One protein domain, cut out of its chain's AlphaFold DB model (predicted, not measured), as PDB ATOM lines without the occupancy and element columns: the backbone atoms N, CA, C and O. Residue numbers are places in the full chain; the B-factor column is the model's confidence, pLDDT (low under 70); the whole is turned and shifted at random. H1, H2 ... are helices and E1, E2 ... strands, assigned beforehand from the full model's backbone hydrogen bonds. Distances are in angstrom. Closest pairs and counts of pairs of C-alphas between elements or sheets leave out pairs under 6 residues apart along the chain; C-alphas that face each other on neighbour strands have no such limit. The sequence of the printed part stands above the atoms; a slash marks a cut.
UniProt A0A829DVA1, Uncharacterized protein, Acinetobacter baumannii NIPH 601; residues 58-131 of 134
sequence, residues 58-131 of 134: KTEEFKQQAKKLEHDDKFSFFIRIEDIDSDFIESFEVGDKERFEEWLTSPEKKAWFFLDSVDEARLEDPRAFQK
ATOM      1  N   LYS A  58      84.771 -25.610  24.206       91.31
ATOM      2  CA  LYS A  58      83.639 -26.311  23.556       91.31
ATOM      3  C   LYS A  58      83.905 -27.804  23.331       91.31
ATOM      4  O   LYS A  58      83.114 -28.628  23.774       91.31
ATOM      5  N   THR A  59      85.036 -28.132  22.704       91.50
ATOM      6  CA  THR A  59      85.464 -29.506  22.402       91.50
ATOM      7  C   THR A  59      85.464 -30.397  23.641       91.50
ATOM      8  O   THR A  59      84.896 -31.486  23.628       91.50
ATOM      9  N   GLU A  60      86.078 -29.929  24.731       92.88
ATOM     10  CA  GLU A  60      86.170 -30.711  25.963       92.88
ATOM     11  C   GLU A  60      84.787 -30.873  26.598       92.88
ATOM     12  O   GLU A  60      84.414 -31.977  26.975       92.88
ATOM     13  N   GLU A  61      83.977 -29.816  26.655       94.44
ATOM     14  CA  GLU A  61      82.624 -29.920  27.206       94.44
ATOM     15  C   GLU A  61      81.721 -30.849  26.393       94.44
ATOM     16  O   GLU A  61      81.011 -31.655  26.984       94.44
ATOM     17  N   PHE A  62      81.777 -30.800  25.061       95.12
ATOM     18  CA  PHE A  62      81.030 -31.713  24.189       95.12
ATOM     19  C   PHE A  62      81.403 -33.169  24.481       95.12
ATOM     20  O   PHE A  62      80.528 -34.009  24.696       95.12
ATOM     21  N   LYS A  63      82.707 -33.455  24.573       95.19
ATOM     22  CA  LYS A  63      83.219 -34.786  24.905       95.19
ATOM     23  C   LYS A  63      82.750 -35.258  26.282       95.19
ATOM     24  O   LYS A  63      82.417 -36.428  26.454       95.19
ATOM     25  N   GLN A  64      82.710 -34.364  27.267       96.00
ATOM     26  CA  GLN A  64      82.282 -34.694  28.628       96.00
ATOM     27  C   GLN A  64      80.766 -34.885  28.731       96.00
ATOM     28  O   GLN A  64      80.326 -35.801  29.422       96.00
ATOM     29  N   GLN A  65      79.962 -34.097  28.008       96.62
ATOM     30  CA  GLN A  65      78.514 -34.313  27.933       96.62
ATOM     31  C   GLN A  65      78.172 -35.636  27.241       96.62
ATOM     32  O   GLN A  65      77.310 -36.362  27.735       96.62
ATOM     33  N   ALA A  66      78.885 -35.998  26.168       96.88
ATOM     34  CA  ALA A  66      78.746 -37.316  25.552       96.88
ATOM     35  C   ALA A  66      79.043 -38.428  26.572       96.88
ATOM     36  O   ALA A  66      78.185 -39.256  26.846       96.88
ATOM     37  N   LYS A  67      80.194 -38.382  27.257       96.25
ATOM     38  CA  LYS A  67      80.540 -39.379  28.290       96.25
ATOM     39  C   LYS A  67      79.523 -39.464  29.430       96.25
ATOM     40  O   LYS A  67      79.239 -40.557  29.909       96.25
ATOM     41  N   LYS A  68      78.978 -38.326  29.874       96.00
ATOM     42  CA  LYS A  68      77.940 -38.267  30.917       96.00
ATOM     43  C   LYS A  68      76.676 -39.006  30.470       96.00
ATOM     44  O   LYS A  68      76.150 -39.815  31.221       96.00
ATOM     45  N   LEU A  69      76.227 -38.782  29.234       96.81
ATOM     46  CA  LEU A  69      75.071 -39.482  28.670       96.81
ATOM     47  C   LEU A  69      75.338 -40.979  28.471       96.81
ATOM     48  O   LEU A  69      74.476 -41.790  28.789       96.81
ATOM     49  N   GLU A  70      76.527 -41.356  28.007       95.19
ATOM     50  CA  GLU A  70      76.919 -42.762  27.864       95.19
ATOM     51  C   GLU A  70      76.960 -43.496  29.213       95.19
ATOM     52  O   GLU A  70      76.573 -44.667  29.281       95.19
ATOM     53  N   HIS A  71      77.389 -42.811  30.279       95.25
ATOM     54  CA  HIS A  71      77.345 -43.323  31.648       95.25
ATOM     55  C   HIS A  71      75.908 -43.504  32.159       95.25
ATOM     56  O   HIS A  71      75.631 -44.463  32.876       95.25
ATOM     57  N   ASP A  72      74.989 -42.634  31.733       95.56
ATOM     58  CA  ASP A  72      73.546 -42.741  31.987       95.56
ATOM     59  C   ASP A  72      72.842 -43.775  31.075       95.56
ATOM     60  O   ASP A  72      71.612 -43.781  30.985       95.56
ATOM     61  N   ASP A  73      73.601 -44.620  30.369       94.81
ATOM     62  CA  ASP A  73      73.123 -45.621  29.403       94.81
ATOM     63  C   ASP A  73      72.269 -45.043  28.257       94.81
ATOM     64  O   ASP A  73      71.363 -45.675  27.709       94.81
ATOM     65  N   LYS A  74      72.559 -43.797  27.874       96.56
ATOM     66  CA  LYS A  74      71.976 -43.145  26.702       96.56
ATOM     67  C   LYS A  74      72.941 -43.242  25.529       96.56
ATOM     68  O   LYS A  74      74.150 -43.058  25.677       96.56
ATOM     69  N   PHE A  75      72.397 -43.439  24.333       97.25
ATOM     70  CA  PHE A  75      73.194 -43.393  23.114       97.25
ATOM     71  C   PHE A  75      73.736 -41.987  22.899       97.25
ATOM     72  O   PHE A  75      72.982 -41.030  22.724       97.25
ATOM     73  N   SER A  76      75.051 -41.849  22.931       97.25
ATOM     74  CA  SER A  76      75.699 -40.561  22.771       97.25
ATOM     75  C   SER A  76      77.014 -40.725  22.046       97.25
ATOM     76  O   SER A  76      77.736 -41.696  22.253       97.25
ATOM     77  N   PHE A  77      77.283 -39.770  21.169       95.69
ATOM     78  CA  PHE A  77      78.385 -39.851  20.234       95.69
ATOM     79  C   PHE A  77      79.075 -38.499  20.140       95.69
ATOM     80  O   PHE A  77      78.405 -37.469  20.028       95.69
ATOM     81  N   PHE A  78      80.404 -38.497  20.173       95.00
ATOM     82  CA  PHE A  78      81.212 -37.305  19.917       95.00
ATOM     83  C   PHE A  78      82.087 -37.542  18.689       95.00
ATOM     84  O   PHE A  78      82.810 -38.538  18.636       95.00
ATOM     85  N   ILE A  79      82.002 -36.633  17.718       91.12
ATOM     86  CA  ILE A  79      82.687 -36.736  16.427       91.12
ATOM     87  C   ILE A  79      83.272 -35.380  16.055       91.12
ATOM     88  O   ILE A  79      82.618 -34.341  16.211       91.12
ATOM     89  N   ARG A  80      84.485 -35.398  15.506       88.00
ATOM     90  CA  ARG A  80      85.053 -34.252  14.800       88.00
ATOM     91  C   ARG A  80      84.566 -34.237  13.366       88.00
ATOM     92  O   ARG A  80      84.623 -35.245  12.670       88.00
ATOM     93  N   ILE A  81      84.087 -33.089  12.918       83.25
ATOM     94  CA  ILE A  81      83.451 -32.951  11.610       83.25
ATOM     95  C   ILE A  81      84.425 -33.280  10.474       83.25
ATOM     96  O   ILE A  81      84.016 -33.865   9.477       83.25
ATOM     97  N   GLU A  82      85.704 -32.962  10.638       78.62
ATOM     98  CA  GLU A  82      86.757 -33.288   9.677       78.62
ATOM     99  C   GLU A  82      87.023 -34.794   9.513       78.62
ATOM    100  O   GLU A  82      87.525 -35.207   8.468       78.62
ATOM    101  N   ASP A  83      86.664 -35.615  10.499       76.31
ATOM    102  CA  ASP A  83      86.921 -37.058  10.472       76.31
ATOM    103  C   ASP A  83      85.773 -37.833   9.791       76.31
ATOM    104  O   ASP A  83      85.925 -39.000   9.416       76.31
ATOM    105  N   ILE A  84      84.643 -37.161   9.542       72.44
ATOM    106  CA  ILE A  84      83.419 -37.736   8.966       72.44
ATOM    107  C   ILE A  84      83.627 -38.273   7.539       72.44
ATOM    108  O   ILE A  84      82.997 -39.263   7.166       72.44
ATOM    109  N   ASP A  85      84.514 -37.660   6.750       67.06
ATOM    110  CA  ASP A  85      84.762 -38.049   5.352       67.06
ATOM    111  C   ASP A  85      85.561 -39.360   5.207       67.06
ATOM    112  O   ASP A  85      85.653 -39.900   4.103       67.06
ATOM    113  N   SER A  86      86.143 -39.880   6.297       62.62
ATOM    114  CA  SER A  86      87.036 -41.048   6.255       62.62
ATOM    115  C   SER A  86      86.364 -42.375   6.634       62.62
ATOM    116  O   SER A  86      86.632 -43.376   5.980       62.62
ATOM    117  N   ASP A  87      85.460 -42.367   7.617       72.06
ATOM    118  CA  ASP A  87      84.442 -43.391   7.899       72.06
ATOM    119  C   ASP A  87      83.668 -42.926   9.149       72.06
ATOM    120  O   ASP A  87      84.219 -42.844  10.249       72.06
ATOM    121  N   PHE A  88      82.385 -42.578   9.009       74.19
ATOM    122  CA  PHE A  88      81.607 -41.944  10.092       74.19
ATOM    123  C   PHE A  88      81.563 -42.783  11.379       74.19
ATOM    124  O   PHE A  88      81.615 -42.251  12.481       74.19
ATOM    125  N   ILE A  89      81.495 -44.105  11.240       74.62
ATOM    126  CA  ILE A  89      81.410 -45.024  12.379       74.62
ATOM    127  C   ILE A  89      82.769 -45.184  13.082       74.62
ATOM    128  O   ILE A  89      82.818 -45.377  14.294       74.62
ATOM    129  N   GLU A  90      83.875 -45.070  12.348       77.69
ATOM    130  CA  GLU A  90      85.233 -45.200  12.897       77.69
ATOM    131  C   GLU A  90      85.757 -43.872  13.477       77.69
ATOM    132  O   GLU A  90      86.779 -43.849  14.158       77.69
ATOM    133  N   SER A  91      85.050 -42.760  13.242       83.00
ATOM    134  CA  SER A  91      85.422 -41.414  13.718       83.00
ATOM    135  C   SER A  91      84.820 -41.036  15.077       83.00
ATOM    136  O   SER A  91      84.996 -39.907  15.545       83.00
ATOM    137  N   PHE A  92      84.135 -41.965  15.756       89.06
ATOM    138  CA  PHE A  92      83.654 -41.734  17.115       89.06
ATOM    139  C   PHE A  92      84.820 -41.644  18.108       89.06
ATOM    140  O   PHE A  92      85.543 -42.601  18.370       89.06
ATOM    141  N   GLU A  93      84.964 -40.478  18.730       90.88
ATOM    142  CA  GLU A  93      85.856 -40.268  19.874       90.88
ATOM    143  C   GLU A  93      85.174 -40.623  21.216       90.88
ATOM    144  O   GLU A  93      85.850 -40.827  22.231       90.88
ATOM    145  N   VAL A  94      83.836 -40.631  21.234       93.62
ATOM    146  CA  VAL A  94      82.969 -41.160  22.302       93.62
ATOM    147  C   VAL A  94      81.816 -41.897  21.632       93.62
ATOM    148  O   VAL A  94      81.278 -41.394  20.642       93.62
ATOM    149  N   GLY A  95      81.432 -43.041  22.197       92.12
ATOM    150  CA  GLY A  95      80.580 -44.028  21.544       92.12
ATOM    151  C   GLY A  95      81.386 -44.956  20.634       92.12
ATOM    152  O   GLY A  95      82.576 -44.748  20.401       92.12
ATOM    153  N   ASP A  96      80.732 -45.998  20.138       92.25
ATOM    154  CA  ASP A  96      81.332 -46.979  19.243       92.25
ATOM    155  C   ASP A  96      80.305 -47.498  18.229       92.25
ATOM    156  O   ASP A  96      79.110 -47.174  18.269       92.25
ATOM    157  N   LYS A  97      80.803 -48.308  17.294       90.69
ATOM    158  CA  LYS A  97      80.000 -48.951  16.259       90.69
ATOM    159  C   LYS A  97      78.860 -49.787  16.827       90.69
ATOM    160  O   LYS A  97      77.752 -49.716  16.308       90.69
ATOM    161  N   GLU A  98      79.126 -50.568  17.867       92.56
ATOM    162  CA  GLU A  98      78.162 -51.514  18.428       92.56
ATOM    163  C   GLU A  98      76.971 -50.762  19.031       92.56
ATOM    164  O   GLU A  98      75.821 -51.066  18.711       92.56
ATOM    165  N   ARG A  99      77.229 -49.704  19.809       93.62
ATOM    166  CA  ARG A  99      76.182 -48.814  20.326       93.62
ATOM    167  C   ARG A  99      75.454 -48.052  19.232       93.62
ATOM    168  O   ARG A  99      74.251 -47.817  19.353       93.62
ATOM    169  N   PHE A 100      76.155 -47.631  18.184       93.38
ATOM    170  CA  PHE A 100      75.520 -46.960  17.054       93.38
ATOM    171  C   PHE A 100      74.558 -47.898  16.313       93.38
ATOM    172  O   PHE A 100      73.414 -47.523  16.052       93.38
ATOM    173  N   GLU A 101      74.975 -49.133  16.037       92.88
ATOM    174  CA  GLU A 101      74.133 -50.169  15.432       92.88
ATOM    175  C   GLU A 101      72.959 -50.561  16.344       92.88
ATOM    176  O   GLU A 101      71.824 -50.674  15.874       92.88
ATOM    177  N   GLU A 102      73.184 -50.687  17.657       94.62
ATOM    178  CA  GLU A 102      72.110 -50.921  18.629       94.62
ATOM    179  C   GLU A 102      71.065 -49.799  18.568       94.62
ATOM    180  O   GLU A 102      69.861 -50.065  18.472       94.62
ATOM    181  N   TRP A 103      71.510 -48.541  18.552       95.62
ATOM    182  CA  TRP A 103      70.616 -47.395  18.426       95.62
ATOM    183  C   TRP A 103      69.822 -47.414  17.117       95.62
ATOM    184  O   TRP A 103      68.608 -47.209  17.146       95.62
ATOM    185  N   LEU A 104      70.464 -47.718  15.983       92.81
ATOM    186  CA  LEU A 104      69.791 -47.817  14.682       92.81
ATOM    187  C   LEU A 104      68.659 -48.853  14.675       92.81
ATOM    188  O   LEU A 104      67.673 -48.686  13.956       92.81
ATOM    189  N   THR A 105      68.780 -49.909  15.481       94.94
ATOM    190  CA  THR A 105      67.744 -50.946  15.627       94.94
ATOM    191  C   THR A 105      66.704 -50.645  16.712       94.94
ATOM    192  O   THR A 105      65.760 -51.417  16.872       94.94
ATOM    193  N   SER A 106      66.827 -49.512  17.415       93.44
ATOM    194  CA  SER A 106      65.982 -49.103  18.546       93.44
ATOM    195  C   SER A 106      65.150 -47.847  18.213       93.44
ATOM    196  O   SER A 106      65.481 -46.749  18.671       93.44
ATOM    197  N   PRO A 107      64.059 -47.956  17.430       85.56
ATOM    198  CA  PRO A 107      63.329 -46.804  16.882       85.56
ATOM    199  C   PRO A 107      62.683 -45.892  17.939       85.56
ATOM    200  O   PRO A 107      62.393 -44.728  17.660       85.56
ATOM    201  N   GLU A 108      62.448 -46.393  19.150       91.38
ATOM    202  CA  GLU A 108      61.912 -45.631  20.279       91.38
ATOM    203  C   GLU A 108      62.975 -44.893  21.112       91.38
ATOM    204  O   GLU A 108      62.625 -44.024  21.917       91.38
ATOM    205  N   LYS A 109      64.265 -45.217  20.945       93.00
ATOM    206  CA  LYS A 109      65.353 -44.644  21.747       93.00
ATOM    207  C   LYS A 109      65.944 -43.398  21.074       93.00
ATOM    208  O   LYS A 109      66.149 -43.330  19.863       93.00
ATOM    209  N   LYS A 110      66.254 -42.386  21.889       94.31
ATOM    210  CA  LYS A 110      66.944 -41.165  21.446       94.31
ATOM    211  C   LYS A 110      68.458 -41.364  21.468       94.31
ATOM    212  O   LYS A 110      68.965 -42.075  22.334       94.31
ATOM    213  N   ALA A 111      69.148 -40.670  20.571       95.38
ATOM    214  CA  ALA A 111      70.594 -40.512  20.607       95.38
ATOM    215  C   ALA A 111      70.984 -39.036  20.533       95.38
ATOM    216  O   ALA A 111      70.277 -38.223  19.931       95.38
ATOM    217  N   TRP A 112      72.128 -38.713  21.128       97.06
ATOM    218  CA  TRP A 112      72.714 -37.379  21.122       97.06
ATOM    219  C   TRP A 112      74.027 -37.392  20.346       97.06
ATOM    220  O   TRP A 112      74.926 -38.170  20.647       97.06
ATOM    221  N   PHE A 113      74.140 -36.505  19.362       94.81
ATOM    222  CA  PHE A 113      75.344 -36.349  18.552       94.81
ATOM    223  C   PHE A 113      75.966 -34.989  18.845       94.81
ATOM    224  O   PHE A 113      75.343 -33.952  18.612       94.81
ATOM    225  N   PHE A 114      77.195 -35.005  19.349       94.75
ATOM    226  CA  PHE A 114      78.012 -33.823  19.567       94.75
ATOM    227  C   PHE A 114      79.038 -33.733  18.447       94.75
ATOM    228  O   PHE A 114      79.844 -34.640  18.252       94.75
ATOM    229  N   LEU A 115      78.973 -32.635  17.703       91.62
ATOM    230  CA  LEU A 115      79.709 -32.450  16.462       91.62
ATOM    231  C   LEU A 115      80.619 -31.241  16.629       91.62
ATOM    232  O   LEU A 115      80.126 -30.120  16.766       91.62
ATOM    233  N   ASP A 116      81.926 -31.473  16.665       89.50
ATOM    234  CA  ASP A 116      82.920 -30.417  16.840       89.50
ATOM    235  C   ASP A 116      83.596 -30.101  15.509       89.50
ATOM    236  O   ASP A 116      84.097 -30.995  14.834       89.50
ATOM    237  N   SER A 117      83.603 -28.828  15.130       80.44
ATOM    238  CA  SER A 117      84.369 -28.340  13.985       80.44
ATOM    239  C   SER A 117      85.645 -27.710  14.520       80.44
ATOM    240  O   SER A 117      85.576 -26.670  15.173       80.44
ATOM    241  N   VAL A 118      86.808 -28.300  14.235       64.88
ATOM    242  CA  VAL A 118      88.093 -27.660  14.576       64.88
ATOM    243  C   VAL A 118      88.361 -26.441  13.693       64.88
ATOM    244  O   VAL A 118      88.997 -25.488  14.141       64.88
ATOM    245  N   ASP A 119      87.858 -26.447  12.459       61.41
ATOM    246  CA  ASP A 119      88.024 -25.350  11.511       61.41
ATOM    247  C   ASP A 119      86.794 -25.263  10.599       61.41
ATOM    248  O   ASP A 119      86.630 -26.075   9.683       61.41
ATOM    249  N   GLU A 120      85.916 -24.279  10.837       57.09
ATOM    250  CA  GLU A 120      84.721 -24.109  10.002       57.09
ATOM    251  C   GLU A 120      85.080 -23.807   8.534       57.09
ATOM    252  O   GLU A 120      84.248 -24.004   7.648       57.09
ATOM    253  N   ALA A 121      86.316 -23.366   8.255       50.03
ATOM    254  CA  ALA A 121      86.812 -23.114   6.905       50.03
ATOM    255  C   ALA A 121      87.332 -24.377   6.191       50.03
ATOM    256  O   ALA A 121      87.557 -24.328   4.981       50.03
ATOM    257  N   ARG A 122      87.513 -25.503   6.902       51.03
ATOM    258  CA  ARG A 122      87.922 -26.802   6.318       51.03
ATOM    259  C   ARG A 122      86.749 -27.698   5.934       51.03
ATOM    260  O   ARG A 122      86.965 -28.737   5.321       51.03
ATOM    261  N   LEU A 123      85.520 -27.291   6.241       53.62
ATOM    262  CA  LEU A 123      84.309 -27.900   5.696       53.62
ATOM    263  C   LEU A 123      84.244 -27.640   4.181       53.62
ATOM    264  O   LEU A 123      83.709 -26.626   3.734       53.62
ATOM    265  N   GLU A 124      84.805 -28.551   3.382       54.56
ATOM    266  CA  GLU A 124      84.864 -28.409   1.918       54.56
ATOM    267  C   GLU A 124      83.467 -28.445   1.261       54.56
ATOM    268  O   GLU A 124      83.243 -27.798   0.236       54.56
ATOM    269  N   ASP A 125      82.500 -29.155   1.860       57.38
ATOM    270  CA  ASP A 125      81.104 -29.225   1.406       57.38
ATOM    271  C   ASP A 125      80.138 -29.159   2.609       57.38
ATOM    272  O   ASP A 125      80.129 -30.071   3.437       57.38
ATOM    273  N   PRO A 126      79.239 -28.155   2.694       56.19
ATOM    274  CA  PRO A 126      78.190 -28.079   3.719       56.19
ATOM    275  C   PRO A 126      77.274 -29.314   3.788       56.19
ATOM    276  O   PRO A 126      76.500 -29.467   4.733       56.19
ATOM    277  N   ARG A 127      77.318 -30.188   2.772       56.62
ATOM    278  CA  ARG A 127      76.569 -31.448   2.688       56.62
ATOM    279  C   ARG A 127      77.371 -32.686   3.094       56.62
ATOM    280  O   ARG A 127      76.830 -33.782   2.949       56.62
ATOM    281  N   ALA A 128      78.595 -32.558   3.609       57.06
ATOM    282  CA  ALA A 128      79.393 -33.701   4.080       57.06
ATOM    283  C   ALA A 128      78.591 -34.596   5.050       57.06
ATOM    284  O   ALA A 128      78.468 -35.798   4.838       57.06
ATOM    285  N   PHE A 129      77.845 -33.984   5.976       54.34
ATOM    286  CA  PHE A 129      76.925 -34.679   6.885       54.34
ATOM    287  C   PHE A 129      75.812 -35.505   6.223       54.34
ATOM    288  O   PHE A 129      75.325 -36.462   6.816       54.34
ATOM    289  N   GLN A 130      75.356 -35.145   5.018       55.06
ATOM    290  CA  GLN A 130      74.313 -35.902   4.317       55.06
ATOM    291  C   GLN A 130      74.857 -37.155   3.626       55.06
ATOM    292  O   GLN A 130      74.080 -38.069   3.350       55.06
ATOM    293  N   LYS A 131      76.159 -37.206   3.316       51.47
ATOM    294  CA  LYS A 131      76.752 -38.321   2.561       51.47
ATOM    295  C   LYS A 131      76.965 -39.575   3.414       51.47
ATOM    296  O   LYS A 131      76.983 -40.661   2.850       51.47
TER     297      LYS A 131
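What this domain is: This is residues 58 to 131 of the 134 residues of an uncharacterized protein of Acinetobacter baumannii NIPH 601 (UniProt A0A829DVA1). A small three-stranded sheet has the long helix H1 along one face, in two layers; H2 only grazes the sheet, and tiny H3 lies well off the opposite face. Printed are 74 residues, with three named helices and three named strands ordered H1 E1 E2 H2 E3 H3; the sheet, E2 E1 E3, and the class are mixed. Compact, with a radius of gyration of the C-alphas of 12.5 A, it spans 34 by 26 by 18 A.

How they stand to each other: E1, residues 75 to 80, is parallel to E3, residues 111 to 116; N 114 and O 77, 2.8 A apart, are within hydrogen-bond range. E1 and E2, residues 92 to 94, form an antiparallel hairpin, N 93 and O 78 being 2.9 A apart. H1, residues 58 to 71, touches E1, the closest C-alphas being Ala 66 and Ser 76, 5.2 A. In H1 and H2, residues 97 to 104, every O i to N i+4 pair is within range; H3, residues 128 to 131, is too short for one.

Where its parts are: H1, 19.9 A long, begins at C-alpha 58 (83.639, -26.311, 23.556); H3 ends at C-alpha 131 (76.752, -38.321, 2.561).

The domain as a whole: The printed part has no cut; links E1 to E2 and E3 to H3 are long. Residues 85 to 86 and 118 to 131 have pLDDT under 70.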